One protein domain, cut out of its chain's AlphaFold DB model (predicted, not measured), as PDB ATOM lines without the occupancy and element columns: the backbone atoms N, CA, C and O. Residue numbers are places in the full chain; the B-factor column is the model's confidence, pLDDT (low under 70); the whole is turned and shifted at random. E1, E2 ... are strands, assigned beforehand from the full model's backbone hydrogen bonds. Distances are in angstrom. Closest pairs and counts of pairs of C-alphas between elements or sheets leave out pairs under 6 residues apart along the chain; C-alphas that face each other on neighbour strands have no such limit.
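AT A GLANCE: This is residues 3 to 122 of the 287 residues of an uncharacterized protein of Gossypium tomentosum (UniProt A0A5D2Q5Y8). Three small antiparallel sheets stand as the three sides of a triangle round a common middle, like a short three-sided prism. E1 to E4 make one side, E5 to E7 the next and E8 to E10 the third, and the sheets come near one another at the corners through few C-alpha pairs. The printed part has 120 residues, with ten named strands, E1 to E10, in chain order and no named helix; the class is all strand, though under half of the residues, 53, are in named elements. The whole is compact, with a radius of gyration of the C-alphas of 14.4 A and spans of 42 by 35 by 23 A.

IN THESE COORDINATES: E1, residues 7 to 9, begins at C-alpha 7 (142.053, 171.645, 114.513). E2 is residues 19 to 24, 14.8 A long; E3 is residues 27 to 32, 16.1 A; E4 is residues 38 to 42. E5, residues 60 to 64, begins at C-alpha 60 (149.980, 166.305, 107.517), and is followed by E6, residues 67 to 71, and E7, residues 77 to 82, 14.3 A long. E8 is residues 95 to 99, E9 residues 105 to 109, and E10 residues 115 to 121, 16.4 A long, ending at C-alpha 121 (141.419, 179.701, 100.317).

HOW THE PARTS SIT: Each sheet is a meander, each strand the antiparallel neighbour of the one before: E1 E2 E3 E4, E5 E6 E7 and E8 E9 E10. In the first, N 8 and O 21 of E1 and E2, 3.0 A, N 22 and O 29 of E2 and E3, 3.0 A, and N 30 and O 41 of E3 and E4, 2.9 A, are within hydrogen-bond range. Also within this range are N 62 and O 69 of E5 and E6, 2.9 A, N 70 and O 79 of E6 and E7, 2.8 A, N 98 and O 106 of E8 and E9, 2.8 A, and N 117 and O 107 of E10 and E9, 2.8 A. Between sheets, the closest C-alphas of E2 and E5 are those of Ile 23 and Phe 60, 7.6 A. Those of E5 and E8 are Ile 63 and Trp 95, 6.7 A, and those of E1 and E8 are Val 9 and Leu 99, 7.2 A.

THE WHOLE: The C-alphas of Ser 35 and Asp 88, the two farthest apart, are 43.7 A apart. The links E4 to E5 and E7 to E8 are long; in the first, residues 50 to 51 pair antiparallel with residues 79 to 80 of E7. The printed part has no cut. Its mean pLDDT is 88.1, with residues 52 to 55 and 85 to 92 under 70.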
ATOM      1  N   LYS A   3     148.862 168.496 111.600       95.50
ATOM      2  CA  LYS A   3     148.724 167.032 111.498       95.50
ATOM      3  C   LYS A   3     147.292 166.586 111.757       95.50
ATOM      4  O   LYS A   3     146.530 167.303 112.400       95.50
ATOM      5  N   GLN A   4     146.944 165.388 111.300       94.25
ATOM      6  CA  GLN A   4     145.686 164.744 111.659       94.25
ATOM      7  C   GLN A   4     145.483 164.729 113.184       94.25
ATOM      8  O   GLN A   4     146.432 164.557 113.948       94.25
ATOM      9  N   GLY A   5     144.247 164.984 113.618       93.88
ATOM     10  CA  GLY A   5     143.895 165.200 115.026       93.88
ATOM     11  C   GLY A   5     144.000 166.660 115.486       93.88
ATOM     12  O   GLY A   5     143.350 167.028 116.461       93.88
ATOM     13  N   MET A   6     144.738 167.518 114.771       96.88
ATOM     14  CA  MET A   6     144.735 168.962 115.027       96.88
ATOM     15  C   MET A   6     143.507 169.635 114.406       96.88
ATOM     16  O   MET A   6     142.982 169.201 113.377       96.88
ATOM     17  N   LYS A   7     143.082 170.739 115.025       96.38
ATOM     18  CA  LYS A   7     142.053 171.645 114.513       96.38
ATOM     19  C   LYS A   7     142.565 173.076 114.612       96.38
ATOM     20  O   LYS A   7     143.110 173.458 115.643       96.38
ATOM     21  N   LEU A   8     142.384 173.852 113.552       97.00
ATOM     22  CA  LEU A   8     142.554 175.302 113.578       97.00
ATOM     23  C   LEU A   8     141.160 175.922 113.525       97.00
ATOM     24  O   LEU A   8     140.407 175.634 112.599       97.00
ATOM     25  N   VAL A   9     140.826 176.734 114.524       97.88
ATOM     26  CA  VAL A   9     139.507 177.357 114.677       97.88
ATOM     27  C   VAL A   9     139.667 178.867 114.538       97.88
ATOM     28  O   VAL A   9     140.593 179.437 115.119       97.88
ATOM     29  N   SER A  10     138.812 179.505 113.744       98.19
ATOM     30  CA  SER A  10     138.783 180.963 113.629       98.19
ATOM     31  C   SER A  10     138.236 181.604 114.904       98.19
ATOM     32  O   SER A  10     137.516 180.973 115.676       98.19
ATOM     33  N   ASN A  11     138.473 182.903 115.064       97.69
ATOM     34  CA  ASN A  11     137.601 183.699 115.923       97.69
ATOM     35  C   ASN A  11     136.164 183.677 115.363       97.69
ATOM     36  O   ASN A  11     136.005 183.577 114.137       97.69
ATOM     37  N   PRO A  12     135.137 183.787 116.221       96.00
ATOM     38  CA  PRO A  12     133.763 183.903 115.764       96.00
ATOM     39  C   PRO A  12     133.576 185.179 114.944       96.00
ATOM     40  O   PRO A  12     134.237 186.199 115.166       96.00
ATOM     41  N   ASN A  13     132.673 185.107 113.979       92.88
ATOM     42  CA  ASN A  13     132.266 186.237 113.162       92.88
ATOM     43  C   ASN A  13     131.116 187.022 113.832       92.88
ATOM     44  O   ASN A  13     130.660 186.638 114.911       92.88
ATOM     45  N   PRO A  14     130.620 188.119 113.226       90.00
ATOM     46  CA  PRO A  14     129.510 188.892 113.792       90.00
ATOM     47  C   PRO A  14     128.211 188.097 114.019       90.00
ATOM     48  O   PRO A  14     127.441 188.450 114.906       90.00
ATOM     49  N   ASN A  15     127.992 187.007 113.276       87.19
ATOM     50  CA  ASN A  15     126.862 186.084 113.436       87.19
ATOM     51  C   ASN A  15     127.178 184.931 114.413       87.19
ATOM     52  O   ASN A  15     126.438 183.957 114.496       87.19
ATOM     53  N   SER A  16     128.277 185.029 115.172       92.12
ATOM     54  CA  SER A  16     128.798 184.000 116.086       92.12
ATOM     55  C   SER A  16     129.237 182.686 115.422       92.12
ATOM     56  O   SER A  16     129.574 181.726 116.118       92.12
ATOM     57  N   LEU A  17     129.310 182.633 114.090       93.88
ATOM     58  CA  LEU A  17     129.807 181.479 113.353       93.88
ATOM     59  C   LEU A  17     131.339 181.443 113.393       93.88
ATOM     60  O   LEU A  17     132.013 182.448 113.165       93.88
ATOM     61  N   SER A  18     131.898 180.265 113.659       97.25
ATOM     62  CA  SER A  18     133.340 180.006 113.566       97.25
ATOM     63  C   SER A  18     133.642 179.012 112.448       97.25
ATOM     64  O   SER A  18     132.817 178.161 112.103       97.25
ATOM     65  N   TYR A  19     134.858 179.065 111.924       98.12
ATOM     66  CA  TYR A  19     135.338 178.193 110.859       98.12
ATOM     67  C   TYR A  19     136.415 177.259 111.392       98.12
ATOM     68  O   TYR A  19     137.212 177.642 112.248       98.12
ATOM     69  N   VAL A  20     136.446 176.028 110.886       98.12
ATOM     70  CA  VAL A  20     137.359 174.986 111.360       98.12
ATOM     71  C   VAL A  20     138.072 174.345 110.186       98.12
ATOM     72  O   VAL A  20     137.437 173.789 109.292       98.12
ATOM     73  N   LEU A  21     139.400 174.364 110.235       98.12
ATOM     74  CA  LEU A  21     140.270 173.596 109.356       98.12
ATOM     75  C   LEU A  21     140.758 172.342 110.088       98.12
ATOM     76  O   LEU A  21     141.263 172.421 111.213       98.12
ATOM     77  N   LYS A  22     140.631 171.187 109.440       97.44
ATOM     78  CA  LYS A  22     141.037 169.884 109.979       97.44
ATOM     79  C   LYS A  22     141.421 168.921 108.861       97.44
ATOM     80  O   LYS A  22     141.008 169.086 107.719       97.44
ATOM     81  N   ILE A  23     142.195 167.897 109.205       96.75
ATOM     82  CA  ILE A  23     142.416 166.753 108.316       96.75
ATOM     83  C   ILE A  23     141.400 165.674 108.686       96.75
ATOM     84  O   ILE A  23     141.437 165.146 109.798       96.75
ATOM     85  N   GLU A  24     140.506 165.351 107.757       92.94
ATOM     86  CA  GLU A  24     139.467 164.338 107.916       92.94
ATOM     87  C   GLU A  24     139.366 163.446 106.689       92.94
ATOM     88  O   GLU A  24     139.465 163.905 105.554       92.94
ATOM     89  N   HIS A  25     139.173 162.148 106.934       90.25
ATOM     90  CA  HIS A  25     139.025 161.132 105.889       90.25
ATOM     91  C   HIS A  25     140.147 161.172 104.827       90.25
ATOM     92  O   HIS A  25     139.922 160.865 103.660       90.25
ATOM     93  N   GLY A  26     141.369 161.541 105.232       91.38
ATOM     94  CA  GLY A  26     142.522 161.650 104.335       91.38
ATOM     95  C   GLY A  26     142.537 162.905 103.459       91.38
ATOM     96  O   GLY A  26     143.226 162.921 102.442       91.38
ATOM     97  N   ASN A  27     141.798 163.954 103.819       92.75
ATOM     98  CA  ASN A  27     141.791 165.227 103.108       92.75
ATOM     99  C   ASN A  27     141.852 166.399 104.098       92.75
ATOM    100  O   ASN A  27     141.393 166.288 105.231       92.75
ATOM    101  N   MET A  28     142.411 167.532 103.676       95.38
ATOM    102  CA  MET A  28     142.307 168.781 104.432       95.38
ATOM    103  C   MET A  28     140.960 169.419 104.103       95.38
ATOM    104  O   MET A  28     140.696 169.699 102.935       95.38
ATOM    105  N   VAL A  29     140.129 169.643 105.114       97.12
ATOM    106  CA  VAL A  29     138.754 170.123 104.975       97.12
ATOM    107  C   VAL A  29     138.562 171.368 105.822       97.12
ATOM    108  O   VAL A  29     138.980 171.421 106.981       97.12
ATOM    109  N   LEU A  30     137.916 172.361 105.223       97.88
ATOM    110  CA  LEU A  30     137.509 173.592 105.871       97.88
ATOM    111  C   LEU A  30     135.977 173.615 105.958       97.88
ATOM    112  O   LEU A  30     135.285 173.377 104.963       97.88
ATOM    113  N   SER A  31     135.457 173.853 107.161       97.81
ATOM    114  CA  SER A  31     134.027 173.760 107.469       97.81
ATOM    115  C   SER A  31     133.539 174.944 108.296       97.81
ATOM    116  O   SER A  31     134.276 175.459 109.136       97.81
ATOM    117  N   ALA A  32     132.286 175.349 108.092       97.00
ATOM    118  CA  ALA A  32     131.572 176.228 109.011       97.00
ATOM    119  C   ALA A  32     130.989 175.422 110.174       97.00
ATOM    120  O   ALA A  32     130.471 174.318 109.984       97.00
ATOM    121  N   SER A  33     131.065 175.989 111.375       95.06
ATOM    122  CA  SER A  33     130.671 175.342 112.632       95.06
ATOM    123  C   SER A  33     129.186 175.513 112.950       95.06
ATOM    124  O   SER A  33     128.832 175.825 114.084       95.06
ATOM    125  N   TYR A  34     128.319 175.316 111.957       92.00
ATOM    126  CA  TYR A  34     126.889 175.139 112.215       92.00
ATOM    127  C   TYR A  34     126.664 173.908 113.108       92.00
ATOM    128  O   TYR A  34     127.547 173.052 113.233       92.00
ATOM    129  N   SER A  35     125.461 173.776 113.676       87.56
ATOM    130  CA  SER A  35     125.074 172.615 114.496       87.56
ATOM    131  C   SER A  35     125.395 171.282 113.814       87.56
ATOM    132  O   SER A  35     125.868 170.352 114.465       87.56
ATOM    133  N   ASN A  36     125.201 171.209 112.492       89.81
ATOM    134  CA  ASN A  36     125.820 170.193 111.650       89.81
ATOM    135  C   ASN A  36     126.959 170.835 110.838       89.81
ATOM    136  O   ASN A  36     126.662 171.660 109.972       89.81
ATOM    137  N   PRO A  37     128.239 170.497 111.084       94.00
ATOM    138  CA  PRO A  37     129.359 171.131 110.401       94.00
ATOM    139  C   PRO A  37     129.250 171.029 108.880       94.00
ATOM    140  O   PRO A  37     129.108 169.940 108.326       94.00
ATOM    141  N   GLN A  38     129.380 172.167 108.204       96.25
ATOM    142  CA  GLN A  38     129.202 172.244 106.759       96.25
ATOM    143  C   GLN A  38     130.540 172.489 106.054       96.25
ATOM    144  O   GLN A  38     131.091 173.591 106.157       96.25
ATOM    145  N   PRO A  39     131.124 171.476 105.386       97.06
ATOM    146  CA  PRO A  39     132.343 171.649 104.602       97.06
ATOM    147  C   PRO A  39     132.091 172.520 103.371       97.06
ATOM    148  O   PRO A  39     131.153 172.272 102.631       97.06
ATOM    149  N   TYR A  40     132.961 173.498 103.128       96.69
ATOM    150  CA  TYR A  40     132.868 174.401 101.968       96.69
ATOM    151  C   TYR A  40     134.139 174.426 101.121       96.69
ATOM    152  O   TYR A  40     134.156 174.961 100.014       96.69
ATOM    153  N   TRP A  41     135.219 173.823 101.620       96.62
ATOM    154  CA  TRP A  41     136.445 173.648 100.863       96.62
ATOM    155  C   TRP A  41     137.173 172.374 101.272       96.62
ATOM    156  O   TRP A  41     137.161 171.969 102.437       96.62
ATOM    157  N   SER A  42     137.853 171.753 100.309       94.56
ATOM    158  CA  SER A  42     138.805 170.688 100.600       94.56
ATOM    159  C   SER A  42     139.978 170.711  99.633       94.56
ATOM    160  O   SER A  42     139.784 170.955  98.440       94.56
ATOM    161  N   MET A  43     141.170 170.355 100.110       91.31
ATOM    162  CA  MET A  43     142.362 170.327  99.260       91.31
ATOM    163  C   MET A  43     142.194 169.361  98.076       91.31
ATOM    164  O   MET A  43     142.504 169.702  96.937       91.31
ATOM    165  N   GLY A  44     141.604 168.187  98.306       89.12
ATOM    166  CA  GLY A  44     141.311 167.205  97.256       89.12
ATOM    167  C   GLY A  44     140.320 167.669  96.173       89.12
ATOM    168  O   GLY A  44     140.137 166.959  95.186       89.12
ATOM    169  N   LYS A  45     139.688 168.842  96.316       89.31
ATOM    170  CA  LYS A  45     138.789 169.446  95.312       89.31
ATOM    171  C   LYS A  45     139.248 170.820  94.814       89.31
ATOM    172  O   LYS A  45     138.666 171.321  93.863       89.31
ATOM    173  N   ASP A  46     140.306 171.396  95.384       89.94
ATOM    174  CA  ASP A  46     140.860 172.659  94.890       89.94
ATOM    175  C   ASP A  46     141.541 172.442  93.530       89.94
ATOM    176  O   ASP A  46     142.332 171.505  93.360       89.94
ATOM    177  N   ALA A  47     141.220 173.308  92.569       87.12
ATOM    178  CA  ALA A  47     141.728 173.248  91.202       87.12
ATOM    179  C   ALA A  47     143.190 173.704  91.083       87.12
ATOM    180  O   ALA A  47     143.869 173.343  90.127       87.12
ATOM    181  N   ARG A  48     143.698 174.468  92.058       87.00
ATOM    182  CA  ARG A  48     145.074 174.996  92.066       87.00
ATOM    183  C   ARG A  48     146.090 173.985  92.585       87.00
ATOM    184  O   ARG A  48     147.271 174.311  92.694       87.00
ATOM    185  N   ARG A  49     145.651 172.777  92.962       84.38
ATOM    186  CA  ARG A  49     146.568 171.736  93.421       84.38
ATOM    187  C   ARG A  49     147.457 171.282  92.264       84.38
ATOM    188  O   ARG A  49     146.980 170.822  91.233       84.38
ATOM    189  N   ASN A  50     148.757 171.347  92.486       79.25
ATOM    190  CA  ASN A  50     149.751 170.657  91.687       79.25
ATOM    191  C   ASN A  50     149.941 169.261  92.285       79.25
ATOM    192  O   ASN A  50     150.106 169.111  93.501       79.25
ATOM    193  N   ILE A  51     149.856 168.246  91.430       72.31
ATOM    194  CA  ILE A  51     149.907 166.839  91.817       72.31
ATOM    195  C   ILE A  51     151.314 166.322  91.534       72.31
ATOM    196  O   ILE A  51     151.742 166.340  90.385       72.31
ATOM    197  N   ASP A  52     152.000 165.838  92.568       63.34
ATOM    198  CA  ASP A  52     153.234 165.060  92.386       63.34
ATOM    199  C   ASP A  52     152.911 163.551  92.302       63.34
ATOM    200  O   ASP A  52     153.562 162.798  91.580       63.34
ATOM    201  N   LYS A  53     151.823 163.100  92.957       62.75
ATOM    202  CA  LYS A  53     151.285 161.729  92.854       62.75
ATOM    203  C   LYS A  53     149.755 161.682  92.832       62.75
ATOM    204  O   LYS A  53     149.084 162.317  93.643       62.75
ATOM    205  N   ASN A  54     149.193 160.877  91.926       58.34
ATOM    206  CA  ASN A  54     147.757 160.596  91.906       58.34
ATOM    207  C   ASN A  54     147.361 159.721  93.102       58.34
ATOM    208  O   ASN A  54     147.834 158.594  93.229       58.34
ATOM    209  N   GLY A  55     146.426 160.215  93.917       66.81
ATOM    210  CA  GLY A  55     145.844 159.466  95.031       66.81
ATOM    211  C   GLY A  55     146.725 159.430  96.285       66.81
ATOM    212  O   GLY A  55     147.949 159.407  96.222       66.81
ATOM    213  N   GLY A  56     146.080 159.457  97.450       79.56
ATOM    214  CA  GLY A  56     146.741 159.416  98.752       79.56
ATOM    215  C   GLY A  56     145.869 160.031  99.841       79.56
ATOM    216  O   GLY A  56     144.995 160.851  99.555       79.56
ATOM    217  N   LYS A  57     146.087 159.615 101.090       91.44
ATOM    218  CA  LYS A  57     145.421 160.192 102.263       91.44
ATOM    219  C   LYS A  57     146.361 161.203 102.905       91.44
ATOM    220  O   LYS A  57     147.442 160.835 103.353       91.44
ATOM    221  N   VAL A  58     145.942 162.463 102.964       93.19
ATOM    222  CA  VAL A  58     146.664 163.512 103.689       93.19
ATOM    223  C   VAL A  58     146.696 163.160 105.170       93.19
ATOM    224  O   VAL A  58     145.648 162.975 105.784       93.19
ATOM    225  N   ALA A  59     147.899 163.127 105.734       94.88
ATOM    226  CA  ALA A  59     148.155 162.948 107.159       94.88
ATOM    227  C   ALA A  59     148.710 164.229 107.799       94.88
ATOM    228  O   ALA A  59     148.451 164.514 108.974       94.88
ATOM    229  N   PHE A  60     149.451 165.035 107.036       94.50
ATOM    230  CA  PHE A  60     149.980 166.305 107.517       94.50
ATOM    231  C   PHE A  60     150.168 167.341 106.412       94.50
ATOM    232  O   PHE A  60     150.258 167.025 105.226       94.50
ATOM    233  N   ALA A  61     150.237 168.602 106.830       95.38
ATOM    234  CA  ALA A  61     150.487 169.739 105.967       95.38
ATOM    235  C   ALA A  61     151.523 170.687 106.581       95.38
ATOM    236  O   ALA A  61     151.587 170.901 107.800       95.38
ATOM    237  N   SER A  62     152.334 171.292 105.726       94.50
ATOM    238  CA  SER A  62     153.313 172.301 106.116       94.50
ATOM    239  C   SER A  62     153.448 173.354 105.034       94.50
ATOM    240  O   SER A  62     153.295 173.069 103.850       94.50
ATOM    241  N   ILE A  63     153.755 174.572 105.456       92.31
ATOM    242  CA  ILE A  63     154.198 175.608 104.535       92.31
ATOM    243  C   ILE A  63     155.711 175.478 104.413       92.31
ATOM    244  O   ILE A  63     156.398 175.384 105.431       92.31
ATOM    245  N   ASP A  64     156.196 175.418 103.180       87.69
ATOM    246  CA  ASP A  64     157.615 175.345 102.854       87.69
ATOM    247  C   ASP A  64     157.903 176.271 101.669       87.69
ATOM    248  O   ASP A  64     157.285 176.153 100.605       87.69
ATOM    249  N   GLY A  65     158.780 177.252 101.891       85.19
ATOM    250  CA  GLY A  65     158.924 178.407 101.011       85.19
ATOM    251  C   GLY A  65     157.569 179.067 100.729       85.19
ATOM    252  O   GLY A  65     156.781 179.326 101.636       85.19
ATOM    253  N   ASN A  66     157.267 179.303  99.454       85.50
ATOM    254  CA  ASN A  66     156.014 179.903  98.989       85.50
ATOM    255  C   ASN A  66     154.910 178.872  98.682       85.50
ATOM    256  O   ASN A  66     154.001 179.178  97.913       85.50
ATOM    257  N   SER A  67     154.991 177.651  99.211       88.88
ATOM    258  CA  SER A  67     154.050 176.574  98.891       88.88
ATOM    259  C   SER A  67     153.392 176.013 100.144       88.88
ATOM    260  O   SER A  67     154.063 175.741 101.140       88.88
ATOM    261  N   TRP A  68     152.082 175.768 100.082       92.81
ATOM    262  CA  TRP A  68     151.411 174.934 101.077       92.81
ATOM    263  C   TRP A  68     151.404 173.491 100.578       92.81
ATOM    264  O   TRP A  68     150.832 173.200  99.529       92.81
ATOM    265  N   ARG A  69     152.101 172.611 101.299       92.62
ATOM    266  CA  ARG A  69     152.379 171.222 100.916       92.62
ATOM    267  C   ARG A  69     151.648 170.240 101.824       92.62
ATOM    268  O   ARG A  69     151.522 170.480 103.026       92.62
ATOM    269  N   PHE A  70     151.210 169.127 101.246       93.94
ATOM    270  CA  PHE A  70     150.392 168.099 101.886       93.94
ATOM    271  C   PHE A  70     150.997 166.725 101.635       93.94
ATOM    272  O   PHE A  70     151.385 166.419 100.509       93.94
ATOM    273  N   PHE A  71     151.050 165.896 102.669       93.12
ATOM    274  CA  PHE A  71     151.806 164.649 102.656       93.12
ATOM    275  C   PHE A  71     151.010 163.497 103.271       93.12
ATOM    276  O   PHE A  71     150.122 163.723 104.101       93.12
ATOM    277  N   ASP A  72     151.365 162.272 102.891       92.88
ATOM    278  CA  ASP A  72     150.890 161.045 103.539       92.88
ATOM    279  C   ASP A  72     151.662 160.727 104.833       92.88
ATOM    280  O   ASP A  72     152.590 161.436 105.214       92.88
ATOM    281  N   GLU A  73     151.301 159.645 105.528       92.50
ATOM    282  CA  GLU A  73     151.963 159.222 106.774       92.50
ATOM    283  C   GLU A  73     153.457 158.898 106.599       92.50
ATOM    284  O   GLU A  73     154.247 159.094 107.525       92.50
ATOM    285  N   SER A  74     153.857 158.460 105.400       92.12
ATOM    286  CA  SER A  74     155.246 158.139 105.040       92.12
ATOM    287  C   SER A  74     156.062 159.371 104.640       92.12
ATOM    288  O   SER A  74     157.232 159.252 104.281       92.12
ATOM    289  N   LYS A  75     155.470 160.565 104.749       90.12
ATOM    290  CA  LYS A  75     156.059 161.852 104.374       90.12
ATOM    291  C   LYS A  75     156.298 162.045 102.883       90.12
ATOM    292  O   LYS A  75     157.099 162.893 102.495       90.12
ATOM    293  N   VAL A  76     155.576 161.309 102.049       90.94
ATOM    294  CA  VAL A  76     155.581 161.512 100.602       90.94
ATOM    295  C   VAL A  76     154.677 162.694 100.269       90.94
ATOM    296  O   VAL A  76     153.556 162.786 100.772       90.94
ATOM    297  N   LEU A  77     155.167 163.611  99.431       91.31
ATOM    298  CA  LEU A  77     154.384 164.742  98.938       91.31
ATOM    299  C   LEU A  77     153.223 164.229  98.075       91.31
ATOM    300  O   LEU A  77     153.433 163.498  97.110       91.31
ATOM    301  N   LEU A  78     152.002 164.620  98.431       91.19
ATOM    302  CA  LEU A  78     150.791 164.297  97.678       91.19
ATOM    303  C   LEU A  78     150.398 165.473  96.785       91.19
ATOM    304  O   LEU A  78     150.320 165.346  95.562       91.19
ATOM    305  N   TRP A  79     150.173 166.626  97.416       90.44
ATOM    306  CA  TRP A  79     149.644 167.829  96.778       90.44
ATOM    307  C   TRP A  79     150.376 169.066  97.278       90.44
ATOM    308  O   TRP A  79     150.838 169.117  98.421       90.44
ATOM    309  N   GLN A  80     150.426 170.098  96.441       90.31
ATOM    310  CA  GLN A  80     150.851 171.429  96.857       90.31
ATOM    311  C   GLN A  80     150.184 172.517  96.021       90.31
ATOM    312  O   GLN A  80     149.777 172.260  94.892       90.31
ATOM    313  N   PHE A  81     150.127 173.746  96.525       88.50
ATOM    314  CA  PHE A  81     149.829 174.911  95.691       88.50
ATOM    315  C   PHE A  81     150.633 176.137  96.127       88.50
ATOM    316  O   PHE A  81     151.088 176.232  97.273       88.50
ATOM    317  N   SER A  82     150.802 177.073  95.193       88.19
ATOM    318  CA  SER A  82     151.580 178.294  95.398       88.19
ATOM    319  C   SER A  82     150.789 179.336  96.193       88.19
ATOM    320  O   SER A  82     149.696 179.760  95.812       88.19
ATOM    321  N   ILE A  83     151.376 179.793  97.293       88.31
ATOM    322  CA  ILE A  83     150.873 180.876  98.147       88.31
ATOM    323  C   ILE A  83     151.029 182.241  97.458       88.31
ATOM    324  O   ILE A  83     150.181 183.126  97.603       88.31
ATOM    325  N   SER A  84     152.118 182.411  96.706       79.25
ATOM    326  CA  SER A  84     152.420 183.623  95.948       79.25
ATOM    327  C   SER A  84     153.044 183.272  94.601       79.25
ATOM    328  O   SER A  84     153.963 182.453  94.549       79.25
ATOM    329  N   TYR A  85     152.556 183.913  93.533       68.81
ATOM    330  CA  TYR A  85     153.110 183.808  92.174       68.81
ATOM    331  C   TYR A  85     154.115 184.917  91.843       68.81
ATOM    332  O   TYR A  85     154.724 184.901  90.777       68.81
ATOM    333  N   LEU A  86     154.284 185.892  92.739       62.28
ATOM    334  CA  LEU A  86     155.240 186.975  92.542       62.28
ATOM    335  C   LEU A  86     156.662 186.435  92.741       62.28
ATOM    336  O   LEU A  86     157.003 185.924  93.808       62.28
ATOM    337  N   ILE A  87     157.467 186.550  91.686       51.59
ATOM    338  CA  ILE A  87     158.825 185.996  91.559       51.59
ATOM    339  C   ILE A  87     159.779 186.601  92.609       51.59
ATOM    340  O   ILE A  87     160.712 185.938  93.056       51.59
ATOM    341  N   ASP A  88     159.484 187.815  93.088       51.84
ATOM    342  CA  ASP A  88     160.311 188.551  94.054       51.84
ATOM    343  C   ASP A  88     160.072 188.168  95.521       51.84
ATOM    344  O   ASP A  88     160.763 188.664  96.418       51.84
ATOM    345  N   VAL A  89     159.118 187.273  95.815       55.41
ATOM    346  CA  VAL A  89     158.904 186.829  97.197       55.41
ATOM    347  C   VAL A  89     159.864 185.695  97.511       55.41
ATOM    348  O   VAL A  89     159.552 184.519  97.353       55.41
ATOM    349  N   ASN A  90     161.062 186.113  97.920       55.28
ATOM    350  CA  ASN A  90     162.181 185.330  98.430       55.28
ATOM    351  C   ASN A  90     161.765 183.911  98.865       55.28
ATOM    352  O   ASN A  90     161.010 183.751  99.824       55.28
ATOM    353  N   VAL A  91     162.296 182.873  98.208       59.06
ATOM    354  CA  VAL A  91     162.052 181.446  98.533       59.06
ATOM    355  C   VAL A  91     162.378 181.127 100.006       59.06
ATOM    356  O   VAL A  91     161.901 180.143 100.561       59.06
ATOM    357  N   LYS A  92     163.150 182.003 100.663       68.06
ATOM    358  CA  LYS A  92     163.523 181.959 102.085       68.06
ATOM    359  C   LYS A  92     162.533 182.648 103.038       68.06
ATOM    360  O   LYS A  92     162.840 182.787 104.218       68.06
ATOM    361  N   ALA A  93     161.397 183.141 102.551       76.12
ATOM    362  CA  ALA A  93     160.400 183.798 103.388       76.12
ATOM    363  C   ALA A  93     159.660 182.790 104.282       76.12
ATOM    364  O   ALA A  93     159.244 181.720 103.839       76.12
ATOM    365  N   THR A  94     159.451 183.171 105.538       86.25
ATOM    366  CA  THR A  94     158.601 182.478 106.498       86.25
ATOM    367  C   THR A  94     157.164 182.926 106.291       86.25
ATOM    368  O   THR A  94     156.795 184.072 106.565       86.25
ATOM    369  N   TRP A  95     156.343 181.993 105.832       89.25
ATOM    370  CA  TRP A  95     154.923 182.200 105.602       89.25
ATOM    371  C   TRP A  95     154.089 181.550 106.698       89.25
ATOM    372  O   TRP A  95     154.399 180.457 107.177       89.25
ATOM    373  N   ILE A  96     152.989 182.203 107.051       91.44
ATOM    374  CA  ILE A  96     151.962 181.641 107.927       91.44
ATOM    375  C   ILE A  96     150.621 181.605 107.208       91.44
ATOM    376  O   ILE A  96     150.346 182.466 106.377       91.44
ATOM    377  N   ALA A  97     149.792 180.625 107.552       94.19
ATOM    378  CA  ALA A  97     148.387 180.573 107.171       94.19
ATOM    379  C   ALA A  97     147.533 180.987 108.369       94.19
ATOM    380  O   ALA A  97     147.724 180.477 109.472       94.19
ATOM    381  N   VAL A  98     146.586 181.889 108.142       95.56
ATOM    382  CA  VAL A  98     145.658 182.383 109.159       95.56
ATOM    383  C   VAL A  98     144.246 182.152 108.657       95.56
ATOM    384  O   VAL A  98     143.890 182.633 107.582       95.56
ATOM    385  N   LEU A  99     143.450 181.427 109.438       97.81
ATOM    386  CA  LEU A  99     142.022 181.274 109.195       97.81
ATOM    387  C   LEU A  99     141.285 182.479 109.796       97.81
ATOM    388  O   LEU A  99     141.239 182.640 111.016       97.81
ATOM    389  N   GLY A 100     140.760 183.342 108.928       96.94
ATOM    390  CA  GLY A 100     140.024 184.541 109.318       96.94
ATOM    391  C   GLY A 100     138.632 184.232 109.866       96.94
ATOM    392  O   GLY A 100     138.059 183.176 109.597       96.94
ATOM    393  N   SER A 101     138.061 185.189 110.600       96.88
ATOM    394  CA  SER A 101     136.658 185.153 111.043       96.88
ATOM    395  C   SER A 101     135.658 185.310 109.893       96.88
ATOM    396  O   SER A 101     134.462 185.263 110.111       96.88
ATOM    397  N   ASP A 102     136.113 185.488 108.659       94.62
ATOM    398  CA  ASP A 102     135.293 185.494 107.446       94.62
ATOM    399  C   ASP A 102     135.366 184.167 106.672       94.62
ATOM    400  O   ASP A 102     134.843 184.053 105.563       94.62
ATOM    401  N   GLY A 103     136.040 183.163 107.238       96.12
ATOM    402  CA  GLY A 103     136.149 181.828 106.663       96.12
ATOM    403  C   GLY A 103     137.197 181.697 105.564       96.12
ATOM    404  O   GLY A 103     137.357 180.607 105.014       96.12
ATOM    405  N   PHE A 104     137.953 182.751 105.256       96.50
ATOM    406  CA  PHE A 104     139.081 182.646 104.339       96.50
ATOM    407  C   PHE A 104     140.367 182.303 105.089       96.50
ATOM    408  O   PHE A 104     140.710 182.926 106.095       96.50
ATOM    409  N   ILE A 105     141.146 181.370 104.547       97.19
ATOM    410  CA  ILE A 105     142.557 181.232 104.896       97.19
ATOM    411  C   ILE A 105     143.349 182.208 104.037       97.19
ATOM    412  O   ILE A 105     143.315 182.156 102.804       97.19
ATOM    413  N   ARG A 106     144.087 183.083 104.711       95.06
ATOM    414  CA  ARG A 106     145.031 184.015 104.102       95.06
ATOM    415  C   ARG A 106     146.441 183.645 104.502       95.06
ATOM    416  O   ARG A 106     146.669 183.106 105.586       95.06
ATOM    417  N   PHE A 107     147.382 183.964 103.630       93.12
ATOM    418  CA  PHE A 107     148.789 183.719 103.882       93.12
ATOM    419  C   PHE A 107     149.521 185.034 104.061       93.12
ATOM    420  O   PHE A 107     149.287 185.973 103.306       93.12
ATOM    421  N   PHE A 108     150.426 185.094 105.029       90.19
ATOM    422  CA  PHE A 108     151.183 186.305 105.331       90.19
ATOM    423  C   PHE A 108     152.673 186.007 105.366       90.19
ATOM    424  O   PHE A 108     153.100 185.021 105.973       90.19
ATOM    425  N   ASN A 109     153.456 186.868 104.721       88.06
ATOM    426  CA  ASN A 109     154.908 186.805 104.755       88.06
ATOM    427  C   ASN A 109     155.418 187.587 105.968       88.06
ATOM    428  O   ASN A 109     155.330 188.817 106.018       88.06
ATOM    429  N   LEU A 110     155.987 186.875 106.939       85.38
ATOM    430  CA  LEU A 110     156.490 187.483 108.169       85.38
ATOM    431  C   LEU A 110     157.761 188.312 107.948       85.38
ATOM    432  O   LEU A 110     157.980 189.296 108.649       85.38
ATOM    433  N   ASN A 111     158.576 187.973 106.948       83.69
ATOM    434  CA  ASN A 111     159.779 188.734 106.605       83.69
ATOM    435  C   ASN A 111     159.453 190.064 105.914       83.69
ATOM    436  O   ASN A 111     160.253 190.993 105.969       83.69
ATOM    437  N   ALA A 112     158.280 190.174 105.289       79.00
ATOM    438  CA  ALA A 112     157.824 191.363 104.572       79.00
ATOM    439  C   ALA A 112     156.757 192.143 105.361       79.00
ATOM    440  O   ALA A 112     155.747 192.570 104.806       79.00
ATOM    441  N   LYS A 113     156.965 192.310 106.678       78.75
ATOM    442  CA  LYS A 113     156.064 193.051 107.589       78.75
ATOM    443  C   LYS A 113     154.596 192.589 107.529       78.75
ATOM    444  O   LYS A 113     153.688 193.389 107.726       78.75
ATOM    445  N   GLY A 114     154.358 191.306 107.248       75.25
ATOM    446  CA  GLY A 114     153.008 190.755 107.143       75.25
ATOM    447  C   GLY A 114     152.307 191.058 105.820       75.25
ATOM    448  O   GLY A 114     151.081 191.060 105.783       75.25
ATOM    449  N   SER A 115     153.037 191.310 104.729       78.38
ATOM    450  CA  SER A 115     152.423 191.430 103.401       78.38
ATOM    451  C   SER A 115     151.610 190.174 103.061       78.38
ATOM    452  O   SER A 115     152.099 189.050 103.237       78.38
ATOM    453  N   SER A 116     150.391 190.361 102.552       81.25
ATOM    454  CA  SER A 116     149.516 189.253 102.156       81.25
ATOM    455  C   SER A 116     150.061 188.539 100.921       81.25
ATOM    456  O   SER A 116     150.520 189.171  99.971       81.25
ATOM    457  N   GLY A 117     149.963 187.213 100.918       76.19
ATOM    458  CA  GLY A 117     150.107 186.410  99.713       76.19
ATOM    459  C   GLY A 117     148.990 186.729  98.725       76.19
ATOM    460  O   GLY A 117     147.941 187.263  99.096       76.19
ATOM    461  N   THR A 118     149.224 186.398  97.457       80.56
ATOM    462  CA  THR A 118     148.247 186.602  96.381       80.56
ATOM    463  C   THR A 118     147.127 185.568  96.427       80.56
ATOM    464  O   THR A 118     146.017 185.829  95.971       80.56
ATOM    465  N   SER A 119     147.413 184.383  96.970       86.44
ATOM    466  CA  SER A 119     146.450 183.294  97.096       86.44
ATOM    467  C   SER A 119     145.666 183.401  98.406       86.44
ATOM    468  O   SER A 119     146.221 183.691  99.465       86.44
ATOM    469  N   LYS A 120     144.372 183.086  98.344       91.81
ATOM    470  CA  LYS A 120     143.489 182.841  99.495       91.81
ATOM    471  C   LYS A 120     142.724 181.531  99.293       91.81
ATOM    472  O   LYS A 120     142.644 181.034  98.166       91.81
ATOM    473  N   VAL A 121     142.217 180.937 100.366       94.81
ATOM    474  CA  VAL A 121     141.419 179.701 100.317       94.81
ATOM    475  C   VAL A 121     140.085 179.923 101.033       94.81
ATOM    476  O   VAL A 121     140.119 180.261 102.214       94.81
ATOM    477  N   PRO A 122     138.934 179.689 100.380       93.50
ATOM    478  CA  PRO A 122     138.757 179.507  98.932       93.50
ATOM    479  C   PRO A 122     139.250 180.722  98.126       93.50
ATOM    480  O   PRO A 122     139.441 181.802  98.684       93.50
TER     481      PRO A 122